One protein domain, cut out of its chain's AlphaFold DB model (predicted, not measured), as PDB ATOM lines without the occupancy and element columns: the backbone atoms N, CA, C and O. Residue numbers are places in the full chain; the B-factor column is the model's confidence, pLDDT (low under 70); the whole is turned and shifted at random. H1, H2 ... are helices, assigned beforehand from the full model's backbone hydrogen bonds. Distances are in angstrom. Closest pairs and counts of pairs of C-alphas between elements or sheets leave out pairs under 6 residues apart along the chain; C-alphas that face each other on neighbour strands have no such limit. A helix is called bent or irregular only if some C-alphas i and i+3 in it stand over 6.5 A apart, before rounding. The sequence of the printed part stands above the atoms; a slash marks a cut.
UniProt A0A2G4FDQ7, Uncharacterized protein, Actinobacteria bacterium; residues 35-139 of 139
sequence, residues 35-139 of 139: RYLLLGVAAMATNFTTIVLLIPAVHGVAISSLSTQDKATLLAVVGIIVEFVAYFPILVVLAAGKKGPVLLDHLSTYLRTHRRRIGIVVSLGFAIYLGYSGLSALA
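AT A GLANCE: This is residues 35 to 139 of the 139 residues of an uncharacterized protein of Actinobacteria bacterium (UniProt A0A2G4FDQ7). An open, loose frame of helices: H2 and H3 form a hairpin, H4a turns off at the end of H3, H4b folds back past H2, and H1 sticks out. The 105 printed residues, with four named helices and no named strand, are all helix, loose, radius of gyration of the C-alphas 17.3 A, spans 51 by 33 by 28 A.

HOW THE PARTS SIT: H1, residues 35 to 45, and H2, residues 48 to 63, meet only through their link. H3, residues 68 to 95, touches H2 with residues 71 to 82 alone, closest C-alphas Val 61 and Lys 71, 6.0 A, opposite ways, a shallow tilt of 29 degrees. H4, residues 97 to 138, one helix by its hydrogen bonds, is bent, C-alphas 113 and 116 being 8.0 A apart; arms H4a, residues 97 to 113, and H4b, residues 116 to 138, are about perpendicular, 76 degrees. H3 touches H4a with residues 89 to 94 alone, closest C-alphas Val 93 and Gly 100, 4.1 A. H2 and H4b are close but not clearly touching, 7.6 A between C-alphas 49 and 123. O i to N i+4 pairs are within hydrogen-bond range throughout H1 and H4b, and in 10 of 12 in H2, 20 of 24 in H3 and 11 of 13 in H4a.

IN THESE COORDINATES: H1 begins at C-alpha 35 (367.122, 204.118, 254.139); H3 is 35.6 A long, H4b 32.8 A, ending at C-alpha 138 (336.260, 218.908, 224.494).

THE WHOLE: The printed part has no cut; its links are tight. Residues 43 to 46, 48 to 49 and 139 are under pLDDT 70.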
ATOM      1  N   ARG A  35     368.132 205.155 254.401       79.56
ATOM      2  CA  ARG A  35     367.122 204.118 254.139       79.56
ATOM      3  C   ARG A  35     365.697 204.646 254.316       79.56
ATOM      4  O   ARG A  35     364.845 204.324 253.493       79.56
ATOM      5  N   TYR A  36     365.434 205.450 255.347       76.81
ATOM      6  CA  TYR A  36     364.117 206.066 255.545       76.81
ATOM      7  C   TYR A  36     363.799 207.112 254.474       76.81
ATOM      8  O   TYR A  36     362.669 207.146 253.988       76.81
ATOM      9  N   LEU A  37     364.791 207.899 254.047       78.06
ATOM     10  CA  LEU A  37     364.649 208.838 252.932       78.06
ATOM     11  C   LEU A  37     364.270 208.103 251.640       78.06
ATOM     12  O   LEU A  37     363.266 208.440 251.016       78.06
ATOM     13  N   LEU A  38     365.021 207.061 251.270       81.62
ATOM     14  CA  LEU A  38     364.729 206.240 250.090       81.62
ATOM     15  C   LEU A  38     363.354 205.578 250.167       81.62
ATOM     16  O   LEU A  38     362.645 205.522 249.164       81.62
ATOM     17  N   LEU A  39     362.959 205.093 251.347       75.69
ATOM     18  CA  LEU A  39     361.633 204.516 251.552       75.69
ATOM     19  C   LEU A  39     360.531 205.564 251.336       75.69
ATOM     20  O   LEU A  39     359.527 205.259 250.694       75.69
ATOM     21  N   GLY A  40     360.737 206.791 251.821       70.88
ATOM     22  CA  GLY A  40     359.840 207.920 251.583       70.88
ATOM     23  C   GLY A  40     359.728 208.271 250.098       70.88
ATOM     24  O   GLY A  40     358.617 208.355 249.577       70.88
ATOM     25  N   VAL A  41     360.858 208.387 249.393       74.19
ATOM     26  CA  VAL A  41     360.892 208.671 247.946       74.19
ATOM     27  C   VAL A  41     360.184 207.575 247.149       74.19
ATOM     28  O   VAL A  41     359.348 207.876 246.300       74.19
ATOM     29  N   ALA A  42     360.459 206.303 247.446       72.44
ATOM     30  CA  ALA A  42     359.815 205.180 246.770       72.44
ATOM     31  C   ALA A  42     358.299 205.150 247.023       72.44
ATOM     32  O   ALA A  42     357.526 204.941 246.089       72.44
ATOM     33  N   ALA A  43     357.860 205.407 248.260       68.12
ATOM     34  CA  ALA A  43     356.441 205.494 248.592       68.12
ATOM     35  C   ALA A  43     355.747 206.641 247.834       68.12
ATOM     36  O   ALA A  43     354.658 206.442 247.291       68.12
ATOM     37  N   MET A  44     356.398 207.804 247.730       68.25
ATOM     38  CA  MET A  44     355.887 208.956 246.977       68.25
ATOM     39  C   MET A  44     355.831 208.696 245.472       68.25
ATOM     40  O   MET A  44     354.826 209.016 244.844       68.25
ATOM     41  N   ALA A  45     356.840 208.037 244.898       65.56
ATOM     42  CA  ALA A  45     356.841 207.661 243.483       65.56
ATOM     43  C   ALA A  45     355.682 206.710 243.127       65.56
ATOM     44  O   ALA A  45     355.160 206.750 242.016       65.56
ATOM     45  N   THR A  46     355.242 205.878 244.077       66.88
ATOM     46  CA  THR A  46     354.079 204.991 243.896       66.88
ATOM     47  C   THR A  46     352.732 205.646 244.205       66.88
ATOM     48  O   THR A  46     351.691 205.006 244.041       66.88
ATOM     49  N   ASN A  47     352.714 206.913 244.632       70.31
ATOM     50  CA  ASN A  47     351.493 207.654 244.936       70.31
ATOM     51  C   ASN A  47     350.816 208.151 243.645       70.31
ATOM     52  O   ASN A  47     350.767 209.345 243.343       70.31
ATOM     53  N   PHE A  48     350.292 207.200 242.868       67.19
ATOM     54  CA  PHE A  48     349.627 207.439 241.584       67.19
ATOM     55  C   PHE A  48     348.504 208.475 241.685       67.19
ATOM     56  O   PHE A  48     348.320 209.273 240.770       67.19
ATOM     57  N   THR A  49     347.793 208.509 242.816       66.44
ATOM     58  CA  THR A  49     346.735 209.492 243.067       66.44
ATOM     59  C   THR A  49     347.252 210.926 243.048       66.44
ATOM     60  O   THR A  49     346.566 211.793 242.528       66.44
ATOM     61  N   THR A  50     348.466 211.191 243.530       70.62
ATOM     62  CA  THR A  50     349.041 212.542 243.484       70.62
ATOM     63  C   THR A  50     349.487 212.918 242.073       70.62
ATOM     64  O   THR A  50     349.244 214.040 241.641       70.62
ATOM     65  N   ILE A  51     350.073 211.979 241.322       73.00
ATOM     66  CA  ILE A  51     350.512 212.211 239.933       73.00
ATOM     67  C   ILE A  51     349.319 212.565 239.037       73.00
ATOM     68  O   ILE A  51     349.375 213.537 238.284       73.00
ATOM     69  N   VAL A  52     348.222 211.812 239.163       72.94
ATOM     70  CA  VAL A  52     346.981 212.014 238.396       72.94
ATOM     71  C   VAL A  52     346.375 213.407 238.619       72.94
ATOM     72  O   VAL A  52     345.690 213.913 237.737       72.94
ATOM     73  N   LEU A  53     346.654 214.055 239.753       70.94
ATOM     74  CA  LEU A  53     346.153 215.396 240.082       70.94
ATOM     75  C   LEU A  53     347.142 216.502 239.753       70.94
ATOM     76  O   LEU A  53     346.750 217.586 239.320       70.94
ATOM     77  N   LEU A  54     348.427 216.224 239.945       76.44
ATOM     78  CA  LEU A  54     349.481 217.184 239.684       76.44
ATOM     79  C   LEU A  54     349.592 217.478 238.186       76.44
ATOM     80  O   LEU A  54     349.764 218.635 237.819       76.44
ATOM     81  N   ILE A  55     349.439 216.470 237.318       80.62
ATOM     82  CA  ILE A  55     349.538 216.654 235.862       80.62
ATOM     83  C   ILE A  55     348.497 217.668 235.340       80.62
ATOM     84  O   ILE A  55     348.917 218.645 234.719       80.62
ATOM     85  N   PRO A  56     347.181 217.525 235.602       78.69
ATOM     86  CA  PRO A  56     346.184 218.513 235.184       78.69
ATOM     87  C   PRO A  56     346.422 219.905 235.773       78.69
ATOM     88  O   PRO A  56     346.294 220.898 235.059       78.69
ATOM     89  N   ALA A  57     346.799 219.989 237.054       79.06
ATOM     90  CA  ALA A  57     347.061 221.268 237.711       79.06
ATOM     91  C   ALA A  57     348.254 221.995 237.071       79.06
ATOM     92  O   ALA A  57     348.148 223.166 236.711       79.06
ATOM     93  N   VAL A  58     349.369 221.288 236.858       84.06
ATOM     94  CA  VAL A  58     350.560 221.827 236.187       84.06
ATOM     95  C   VAL A  58     350.245 222.201 234.743       84.06
ATOM     96  O   VAL A  58     350.646 223.276 234.303       84.06
ATOM     97  N   HIS A  59     349.500 221.363 234.018       84.00
ATOM     98  CA  HIS A  59     349.082 221.652 232.648       84.00
ATOM     99  C   HIS A  59     348.262 222.945 232.574       84.00
ATOM    100  O   HIS A  59     348.582 223.815 231.767       84.00
ATOM    101  N   GLY A  60     347.278 223.120 233.465       82.19
ATOM    102  CA  GLY A  60     346.473 224.342 233.554       82.19
ATOM    103  C   GLY A  60     347.315 225.597 233.798       82.19
ATOM    104  O   GLY A  60     347.113 226.618 233.139       82.19
ATOM    105  N   VAL A  61     348.317 225.519 234.680       85.31
ATOM    106  CA  VAL A  61     349.249 226.639 234.902       85.31
ATOM    107  C   VAL A  61     350.137 226.877 233.679       85.31
ATOM    108  O   VAL A  61     350.342 228.027 233.282       85.31
ATOM    109  N   ALA A  62     350.636 225.815 233.047       85.56
ATOM    110  CA  ALA A  62     351.548 225.901 231.913       85.56
ATOM    111  C   ALA A  62     350.913 226.613 230.709       85.56
ATOM    112  O   ALA A  62     351.550 227.501 230.135       85.56
ATOM    113  N   ILE A  63     349.659 226.287 230.380       87.38
ATOM    114  CA  ILE A  63     348.940 226.865 229.231       87.38
ATOM    115  C   ILE A  63     348.307 228.233 229.520       87.38
ATOM    116  O   ILE A  63     347.825 228.889 228.601       87.38
ATOM    117  N   SER A  64     348.296 228.680 230.779       86.62
ATOM    118  CA  SER A  64     347.723 229.978 231.140       86.62
ATOM    119  C   SER A  64     348.497 231.147 230.512       86.62
ATOM    120  O   SER A  64     349.714 231.080 230.314       86.62
ATOM    121  N   SER A  65     347.805 232.259 230.255       90.94
ATOM    122  CA  SER A  65     348.396 233.516 229.770       90.94
ATOM    123  C   SER A  65     349.099 234.326 230.870       90.94
ATOM    124  O   SER A  65     349.377 235.508 230.686       90.94
ATOM    125  N   LEU A  66     349.337 233.713 232.033       89.88
ATOM    126  CA  LEU A  66     349.984 234.345 233.177       89.88
ATOM    127  C   LEU A  66     351.466 234.624 232.907       89.88
ATOM    128  O   LEU A  66     352.120 233.924 232.126       89.88
ATOM    129  N   SER A  67     352.009 235.617 233.611       91.94
ATOM    130  CA  SER A  67     353.445 235.879 233.604       91.94
ATOM    131  C   SER A  67     354.220 234.696 234.206       91.94
ATOM    132  O   SER A  67     353.687 233.910 234.992       91.94
ATOM    133  N   THR A  68     355.504 234.557 233.867       88.75
ATOM    134  CA  THR A  68     356.362 233.484 234.408       88.75
ATOM    135  C   THR A  68     356.413 233.503 235.937       88.75
ATOM    136  O   THR A  68     356.417 232.445 236.565       88.75
ATOM    137  N   GLN A  69     356.416 234.698 236.533       89.06
ATOM    138  CA  GLN A  69     356.414 234.870 237.982       89.06
ATOM    139  C   GLN A  69     355.102 234.369 238.598       89.06
ATOM    140  O   GLN A  69     355.140 233.580 239.539       89.06
ATOM    141  N   ASP A  70     353.957 234.727 238.015       84.94
ATOM    142  CA  ASP A  70     352.648 234.278 238.502       84.94
ATOM    143  C   ASP A  70     352.472 232.762 238.358       84.94
ATOM    144  O   ASP A  70     351.940 232.112 239.257       84.94
ATOM    145  N   LYS A  71     352.980 232.168 237.267       85.56
ATOM    146  CA  LYS A  71     353.008 230.706 237.088       85.56
ATOM    147  C   LYS A  71     353.831 230.022 238.177       85.56
ATOM    148  O   LYS A  71     353.386 229.019 238.734       85.56
ATOM    149  N   ALA A  72     355.008 230.562 238.499       86.19
ATOM    150  CA  ALA A  72     355.857 230.032 239.561       86.19
ATOM    151  C   ALA A  72     355.165 230.118 240.930       86.19
ATOM    152  O   ALA A  72     355.161 229.141 241.681       86.19
ATOM    153  N   THR A  73     354.510 231.244 241.229       88.31
ATOM    154  CA  THR A  73     353.717 231.409 242.454       88.31
ATOM    155  C   THR A  73     352.552 230.420 242.508       88.31
ATOM    156  O   THR A  73     352.359 229.775 243.538       88.31
ATOM    157  N   LEU A  74     351.811 230.231 241.412       85.69
ATOM    158  CA  LEU A  74     350.697 229.278 241.377       85.69
ATOM    159  C   LEU A  74     351.170 227.837 241.588       85.69
ATOM    160  O   LEU A  74     350.554 227.098 242.353       85.69
ATOM    161  N   LEU A  75     352.273 227.443 240.948       84.75
ATOM    162  CA  LEU A  75     352.865 226.117 241.136       84.75
ATOM    163  C   LEU A  75     353.317 225.897 242.582       84.75
ATOM    164  O   LEU A  75     353.080 224.820 243.126       84.75
ATOM    165  N   ALA A  76     353.905 226.910 243.221       84.31
ATOM    166  CA  ALA A  76     354.267 226.838 244.634       84.31
ATOM    167  C   ALA A  76     353.029 226.652 245.527       84.31
ATOM    168  O   ALA A  76     353.037 225.803 246.415       84.31
ATOM    169  N   VAL A  77     351.940 227.381 245.261       84.25
ATOM    170  CA  VAL A  77     350.672 227.236 245.997       84.25
ATOM    171  C   VAL A  77     350.067 225.844 245.801       84.25
ATOM    172  O   VAL A  77     349.671 225.211 246.777       84.25
ATOM    173  N   VAL A  78     350.031 225.337 244.566       81.81
ATOM    174  CA  VAL A  78     349.561 223.973 244.269       81.81
ATOM    175  C   VAL A  78     350.409 222.941 245.009       81.81
ATOM    176  O   VAL A  78     349.853 222.043 245.641       81.81
ATOM    177  N   GLY A  79     351.736 223.094 244.986       79.50
ATOM    178  CA  GLY A  79     352.663 222.246 245.735       79.50
ATOM    179  C   GLY A  79     352.354 222.246 247.230       79.50
ATOM    180  O   GLY A  79     352.151 221.183 247.807       79.50
ATOM    181  N   ILE A  80     352.198 223.429 247.832       82.06
ATOM    182  CA  ILE A  80     351.834 223.570 249.248       82.06
ATOM    183  C   ILE A  80     350.507 222.877 249.547       82.06
ATOM    184  O   ILE A  80     350.424 222.168 250.540       82.06
ATOM    185  N   ILE A  81     349.471 223.040 248.721       79.88
ATOM    186  CA  ILE A  81     348.162 222.405 248.952       79.88
ATOM    187  C   ILE A  81     348.279 220.877 248.910       79.88
ATOM    188  O   ILE A  81     347.737 220.185 249.776       79.88
ATOM    189  N   VAL A  82     348.993 220.349 247.916       76.25
ATOM    190  CA  VAL A  82     349.208 218.906 247.755       76.25
ATOM    191  C   VAL A  82     350.004 218.342 248.935       76.25
ATOM    192  O   VAL A  82     349.639 217.309 249.498       76.25
ATOM    193  N   GLU A  83     351.061 219.037 249.344       74.50
ATOM    194  CA  GLU A  83     351.922 218.637 250.457       74.50
ATOM    195  C   GLU A  83     351.275 218.866 251.824       74.50
ATOM    196  O   GLU A  83     351.559 218.129 252.771       74.50
ATOM    197  N   PHE A  84     350.368 219.835 251.943       77.81
ATOM    198  CA  PHE A  84     349.680 220.150 253.191       77.81
ATOM    199  C   PHE A  84     348.964 218.923 253.737       77.81
ATOM    200  O   PHE A  84     349.030 218.676 254.931       77.81
ATOM    201  N   VAL A  85     348.364 218.089 252.885       71.00
ATOM    202  CA  VAL A  85     347.720 216.837 253.319       71.00
ATOM    203  C   VAL A  85     348.721 215.879 253.980       71.00
ATOM    204  O   VAL A  85     348.377 215.202 254.949       71.00
ATOM    205  N   ALA A  86     349.965 215.840 253.494       72.75
ATOM    206  CA  ALA A  86     351.025 215.012 254.062       72.75
ATOM    207  C   ALA A  86     351.597 215.608 255.360       72.75
ATOM    208  O   ALA A  86     351.872 214.867 256.305       72.75
ATOM    209  N   TYR A  87     351.739 216.934 255.434       75.31
ATOM    210  CA  TYR A  87     352.267 217.621 256.616       75.31
ATOM    211  C   TYR A  87     351.219 217.889 257.696       75.31
ATOM    212  O   TYR A  87     351.580 218.070 258.858       75.31
ATOM    213  N   PHE A  88     349.930 217.875 257.362       78.38
ATOM    214  CA  PHE A  88     348.842 218.216 258.274       78.38
ATOM    215  C   PHE A  88     348.876 217.407 259.580       78.38
ATOM    216  O   PHE A  88     348.849 218.031 260.641       78.38
ATOM    217  N   PRO A  89     349.032 216.065 259.574       71.94
ATOM    218  CA  PRO A  89     349.144 215.297 260.814       71.94
ATOM    219  C   PRO A  89     350.331 215.740 261.675       71.94
ATOM    220  O   PRO A  89     350.208 215.831 262.892       71.94
ATOM    221  N   ILE A  90     351.468 216.054 261.049       78.56
ATOM    222  CA  ILE A  90     352.685 216.494 261.742       78.56
ATOM    223  C   ILE A  90     352.456 217.868 262.375       78.56
ATOM    224  O   ILE A  90     352.756 218.051 263.553       78.56
ATOM    225  N   LEU A  91     351.875 218.810 261.628       81.56
ATOM    226  CA  LEU A  91     351.552 220.152 262.115       81.56
ATOM    227  C   LEU A  91     350.558 220.107 263.281       81.56
ATOM    228  O   LEU A  91     350.748 220.803 264.278       81.56
ATOM    229  N   VAL A  92     349.544 219.244 263.196       79.38
ATOM    230  CA  VAL A  92     348.560 219.022 264.266       79.38
ATOM    231  C   VAL A  92     349.229 218.481 265.531       79.38
ATOM    232  O   VAL A  92     348.945 218.951 266.631       79.38
ATOM    233  N   VAL A  93     350.152 217.527 265.393       79.31
ATOM    234  CA  VAL A  93     350.916 216.975 266.523       79.31
ATOM    235  C   VAL A  93     351.822 218.025 267.151       79.31
ATOM    236  O   VAL A  93     351.860 218.133 268.377       79.31
ATOM    237  N   LEU A  94     352.513 218.811 266.323       82.69
ATOM    238  CA  LEU A  94     353.399 219.879 266.778       82.69
ATOM    239  C   LEU A  94     352.614 220.933 267.574       82.69
ATOM    240  O   LEU A  94     353.021 221.313 268.671       82.69
ATOM    241  N   ALA A  95     351.452 221.341 267.058       87.00
ATOM    242  CA  ALA A  95     350.566 222.309 267.702       87.00
ATOM    243  C   ALA A  95     349.945 221.776 269.007       87.00
ATOM    244  O   ALA A  95     349.736 222.537 269.950       87.00
ATOM    245  N   ALA A  96     349.679 220.469 269.097       86.38
ATOM    246  CA  ALA A  96     349.103 219.831 270.285       86.38
ATOM    247  C   ALA A  96     350.104 219.650 271.450       86.38
ATOM    248  O   ALA A  96     349.707 219.256 272.557       86.38
ATOM    249  N   GLY A  97     351.396 219.917 271.228       85.69
ATOM    250  CA  GLY A  97     352.440 219.864 272.250       85.69
ATOM    251  C   GLY A  97     352.498 218.508 272.960       85.69
ATOM    252  O   GLY A  97     352.575 217.455 272.330       85.69
ATOM    253  N   LYS A  98     352.408 218.508 274.298       86.44
ATOM    254  CA  LYS A  98     352.508 217.285 275.123       86.44
ATOM    255  C   LYS A  98     351.438 216.226 274.813       86.44
ATOM    256  O   LYS A  98     351.647 215.058 275.118       86.44
ATOM    257  N   LYS A  99     350.300 216.613 274.221       85.94
ATOM    258  CA  LYS A  99     349.218 215.691 273.825       85.94
ATOM    259  C   LYS A  99     349.357 215.177 272.388       85.94
ATOM    260  O   LYS A  99     348.595 214.301 271.986       85.94
ATOM    261  N   GLY A 100     350.325 215.696 271.632       82.75
ATOM    262  CA  GLY A 100     350.573 215.339 270.238       82.75
ATOM    263  C   GLY A 100     350.684 213.832 269.984       82.75
ATOM    264  O   GLY A 100     349.998 213.351 269.086       82.75
ATOM    265  N   PRO A 101     351.444 213.054 270.782       82.25
ATOM    266  CA  PRO A 101     351.564 211.610 270.571       82.25
ATOM    267  C   PRO A 101     350.230 210.858 270.684       82.25
ATOM    268  O   PRO A 101     349.942 209.995 269.863       82.25
ATOM    269  N   VAL A 102     349.384 211.230 271.651       86.31
ATOM    270  CA  VAL A 102     348.059 210.613 271.849       86.31
ATOM    271  C   VAL A 102     347.124 210.962 270.691       86.31
ATOM    272  O   VAL A 102     346.412 210.107 270.169       86.31
ATOM    273  N   LEU A 103     347.156 212.220 270.245       84.06
ATOM    274  CA  LEU A 103     346.356 212.675 269.112       84.06
ATOM    275  C   LEU A 103     346.790 212.001 267.800       84.06
ATOM    276  O   LEU A 103     345.936 211.611 267.003       84.06
ATOM    277  N   LEU A 104     348.100 211.829 267.593       82.69
ATOM    278  CA  LEU A 104     348.646 211.122 266.435       82.69
ATOM    279  C   LEU A 104     348.204 209.664 266.412       82.69
ATOM    280  O   LEU A 104     347.862 209.151 265.351       82.69
ATOM    281  N   ASP A 105     348.201 209.010 267.571       85.12
ATOM    282  CA  ASP A 105     347.811 207.609 267.685       85.12
ATOM    283  C   ASP A 105     346.319 207.410 267.377       85.12
ATOM    284  O   ASP A 105     345.946 206.544 266.579       85.12
ATOM    285  N   HIS A 106     345.461 208.298 267.889       86.38
ATOM    286  CA  HIS A 106     344.037 208.316 267.546       86.38
ATOM    287  C   HIS A 106     343.807 208.569 266.051       86.38
ATOM    288  O   HIS A 106     343.029 207.856 265.412       86.38
ATOM    289  N   LEU A 107     344.503 209.554 265.471       82.44
ATOM    290  CA  LEU A 107     344.391 209.879 264.048       82.44
ATOM    291  C   LEU A 107     344.886 208.721 263.170       82.44
ATOM    292  O   LEU A 107     344.210 208.330 262.221       82.44
ATOM    293  N   SER A 108     346.029 208.132 263.516       80.88
ATOM    294  CA  SER A 108     346.591 206.955 262.849       80.88
ATOM    295  C   SER A 108     345.614 205.780 262.890       80.88
ATOM    296  O   SER A 108     345.336 205.165 261.855       80.88
ATOM    297  N   THR A 109     345.022 205.511 264.055       89.12
ATOM    298  CA  THR A 109     344.030 204.446 264.242       89.12
ATOM    299  C   THR A 109     342.782 204.697 263.404       89.12
ATOM    300  O   THR A 109     342.331 203.801 262.683       89.12
ATOM    301  N   TYR A 110     342.256 205.924 263.410       86.56
ATOM    302  CA  TYR A 110     341.104 206.303 262.594       86.56
ATOM    303  C   TYR A 110     341.380 206.121 261.095       86.56
ATOM    304  O   TYR A 110     340.597 205.459 260.400       86.56
ATOM    305  N   LEU A 111     342.508 206.647 260.607       81.88
ATOM    306  CA  LEU A 111     342.909 206.569 259.200       81.88
ATOM    307  C   LEU A 111     343.142 205.124 258.756       81.88
ATOM    308  O   LEU A 111     342.707 204.743 257.671       81.88
ATOM    309  N   ARG A 112     343.773 204.291 259.593       84.00
ATOM    310  CA  ARG A 112     343.953 202.856 259.317       84.00
ATOM    311  C   ARG A 112     342.618 202.124 259.239       84.00
ATOM    312  O   ARG A 112     342.406 201.367 258.293       84.00
ATOM    313  N   THR A 113     341.716 202.399 260.178       92.12
ATOM    314  CA  THR A 113     340.381 201.782 260.241       92.12
ATOM    315  C   THR A 113     339.546 202.131 259.007       92.12
ATOM    316  O   THR A 113     338.875 201.273 258.436       92.12
ATOM    317  N   HIS A 114     339.636 203.376 258.533       89.06
ATOM    318  CA  HIS A 114     338.823 203.878 257.420       89.06
ATOM    319  C   HIS A 114     339.553 203.919 256.076       89.06
ATOM    320  O   HIS A 114     338.961 204.345 255.083       89.06
ATOM    321  N   ARG A 115     340.799 203.429 255.999       80.38
ATOM    322  CA  ARG A 115     341.691 203.563 254.833       80.38
ATOM    323  C   ARG A 115     341.011 203.230 253.508       80.38
ATOM    324  O   ARG A 115     341.124 203.980 252.546       80.38
ATOM    325  N   ARG A 116     340.282 202.110 253.460       80.62
ATOM    326  CA  ARG A 116     339.585 201.662 252.244       80.62
ATOM    327  C   ARG A 116     338.458 202.615 251.844       80.62
ATOM    328  O   ARG A 116     338.343 202.941 250.671       80.62
ATOM    329  N   ARG A 117     337.643 203.065 252.803       85.25
ATOM    330  CA  ARG A 117     336.533 203.995 252.540       85.25
ATOM    331  C   ARG A 117     337.055 205.353 252.081       85.25
ATOM    332  O   ARG A 117     336.571 205.858 251.079       85.25
ATOM    333  N   ILE A 118     338.075 205.883 252.758       79.94
ATOM    334  CA  ILE A 118     338.742 207.135 252.373       79.94
ATOM    335  C   ILE A 118     339.279 207.017 250.944       79.94
ATOM    336  O   ILE A 118     338.959 207.853 250.107       79.94
ATOM    337  N   GLY A 119     340.014 205.942 250.639       77.81
ATOM    338  CA  GLY A 119     340.549 205.710 249.296       77.81
ATOM    339  C   GLY A 119     339.465 205.671 248.216       77.81
ATOM    340  O   GLY A 119     339.629 206.310 247.181       77.81
ATOM    341  N   ILE A 120     338.342 204.985 248.467       82.50
ATOM    342  CA  ILE A 120     337.206 204.924 247.530       82.50
ATOM    343  C   ILE A 120     336.592 206.309 247.318       82.50
ATOM    344  O   ILE A 120     336.430 206.719 246.175       82.50
ATOM    345  N   VAL A 121     336.269 207.030 248.396       84.25
ATOM    346  CA  VAL A 121     335.621 208.351 248.316       84.25
ATOM    347  C   VAL A 121     336.505 209.346 247.571       84.25
ATOM    348  O   VAL A 121     336.034 210.024 246.662       84.25
ATOM    349  N   VAL A 122     337.793 209.391 247.913       78.56
ATOM    350  CA  VAL A 122     338.764 210.284 247.274       78.56
ATOM    351  C   VAL A 122     338.925 209.931 245.795       78.56
ATOM    352  O   VAL A 122     338.828 210.807 244.942       78.56
ATOM    353  N   SER A 123     339.099 208.645 245.472       77.31
ATOM    354  CA  SER A 123     339.274 208.202 244.081       77.31
ATOM    355  C   SER A 123     338.029 208.456 243.235       77.31
ATOM    356  O   SER A 123     338.147 208.921 242.106       77.31
ATOM    357  N   LEU A 124     336.836 208.187 243.774       85.31
ATOM    358  CA  LEU A 124     335.574 208.429 243.076       85.31
ATOM    359  C   LEU A 124     335.339 209.927 242.858       85.31
ATOM    360  O   LEU A 124     334.985 210.329 241.753       85.31
ATOM    361  N   GLY A 125     335.588 210.754 243.879       83.50
ATOM    362  CA  GLY A 125     335.499 212.209 243.765       83.50
ATOM    363  C   GLY A 125     336.415 212.750 242.667       83.50
ATOM    364  O   GLY A 125     335.974 213.534 241.827       83.50
ATOM    365  N   PHE A 126     337.658 212.269 242.604       79.38
ATOM    366  CA  PHE A 126     338.582 212.662 241.542       79.38
ATOM    367  C   PHE A 126     338.211 212.116 240.169       79.38
ATOM    368  O   PHE A 126     338.343 212.844 239.190       79.38
ATOM    369  N   ALA A 127     337.711 210.885 240.073       79.19
ATOM    370  CA  ALA A 127     337.231 210.338 238.808       79.19
ATOM    371  C   ALA A 127     336.088 211.188 238.226       79.19
ATOM    372  O   ALA A 127     336.105 211.502 237.039       79.19
ATOM    373  N   ILE A 128     335.140 211.617 239.070       88.25
ATOM    374  CA  ILE A 128     334.046 212.515 238.670       88.25
ATOM    375  C   ILE A 128     334.600 213.875 238.230       88.25
ATOM    376  O   ILE A 128     334.251 214.355 237.152       88.25
ATOM    377  N   TYR A 129     335.481 214.480 239.032       83.06
ATOM    378  CA  TYR A 129     336.078 215.782 238.724       83.06
ATOM    379  C   TYR A 129     336.854 215.771 237.400       83.06
ATOM    380  O   TYR A 129     336.644 216.638 236.553       83.06
ATOM    381  N   LEU A 130     337.718 214.774 237.196       78.38
ATOM    382  CA  LEU A 130     338.517 214.643 235.977       78.38
ATOM    383  C   LEU A 130     337.651 214.310 234.764       78.38
ATOM    384  O   LEU A 130     337.894 214.854 233.692       78.38
ATOM    385  N   GLY A 131     336.630 213.468 234.932       85.75
ATOM    386  CA  GLY A 131     335.660 213.185 233.876       85.75
ATOM    387  C   GLY A 131     334.943 214.454 233.416       85.75
ATOM    388  O   GLY A 131     334.892 214.722 232.219       85.75
ATOM    389  N   TYR A 132     334.466 215.272 234.359       87.25
ATOM    390  CA  TYR A 132     333.831 216.556 234.056       87.25
ATOM    391  C   TYR A 132     334.803 217.542 233.398       87.25
ATOM    392  O   TYR A 132     334.491 218.102 232.349       87.25
ATOM    393  N   SER A 133     335.996 217.720 233.973       77.44
ATOM    394  CA  SER A 133     337.014 218.630 233.440       77.44
ATOM    395  C   SER A 133     337.447 218.232 232.025       77.44
ATOM    396  O   SER A 133     337.524 219.092 231.147       77.44
ATOM    397  N   GLY A 134     337.657 216.936 231.776       78.25
ATOM    398  CA  GLY A 134     337.993 216.410 230.456       78.25
ATOM    399  C   GLY A 134     336.881 216.632 229.433       78.25
ATOM    400  O   GLY A 134     337.165 217.085 228.327       78.25
ATOM    401  N   LEU A 135     335.617 216.389 229.806       85.31
ATOM    402  CA  LEU A 135     334.472 216.668 228.930       85.31
ATOM    403  C   LEU A 135     334.359 218.159 228.602       85.31
ATOM    404  O   LEU A 135     334.154 218.516 227.448       85.31
ATOM    405  N   SER A 136     334.526 219.026 229.604       77.19
ATOM    406  CA  SER A 136     334.424 220.478 229.427       77.19
ATOM    407  C   SER A 136     335.527 221.067 228.548       77.19
ATOM    408  O   SER A 136     335.338 222.131 227.980       77.19
ATOM    409  N   ALA A 137     336.669 220.386 228.425       70.69
ATOM    410  CA  ALA A 137     337.752 220.798 227.534       70.69
ATOM    411  C   ALA A 137     337.535 220.362 226.071       70.69
ATOM    412  O   ALA A 137     338.244 220.836 225.187       70.69
ATOM    413  N   LEU A 138     336.604 219.431 225.823       71.12
ATOM    414  CA  LEU A 138     336.260 218.908 224.494       71.12
ATOM    415  C   LEU A 138     335.004 219.564 223.891       71.12
ATOM    416  O   LEU A 138     334.710 219.312 222.722       71.12
ATOM    417  N   ALA A 139     334.261 220.337 224.685       58.41
ATOM    418  CA  ALA A 139     333.055 221.068 224.292       58.41
ATOM    419  C   ALA A 139     333.383 222.533 223.979       58.41
ATOM    420  O   ALA A 139     332.751 223.074 223.045       58.41
TER     421      ALA A 139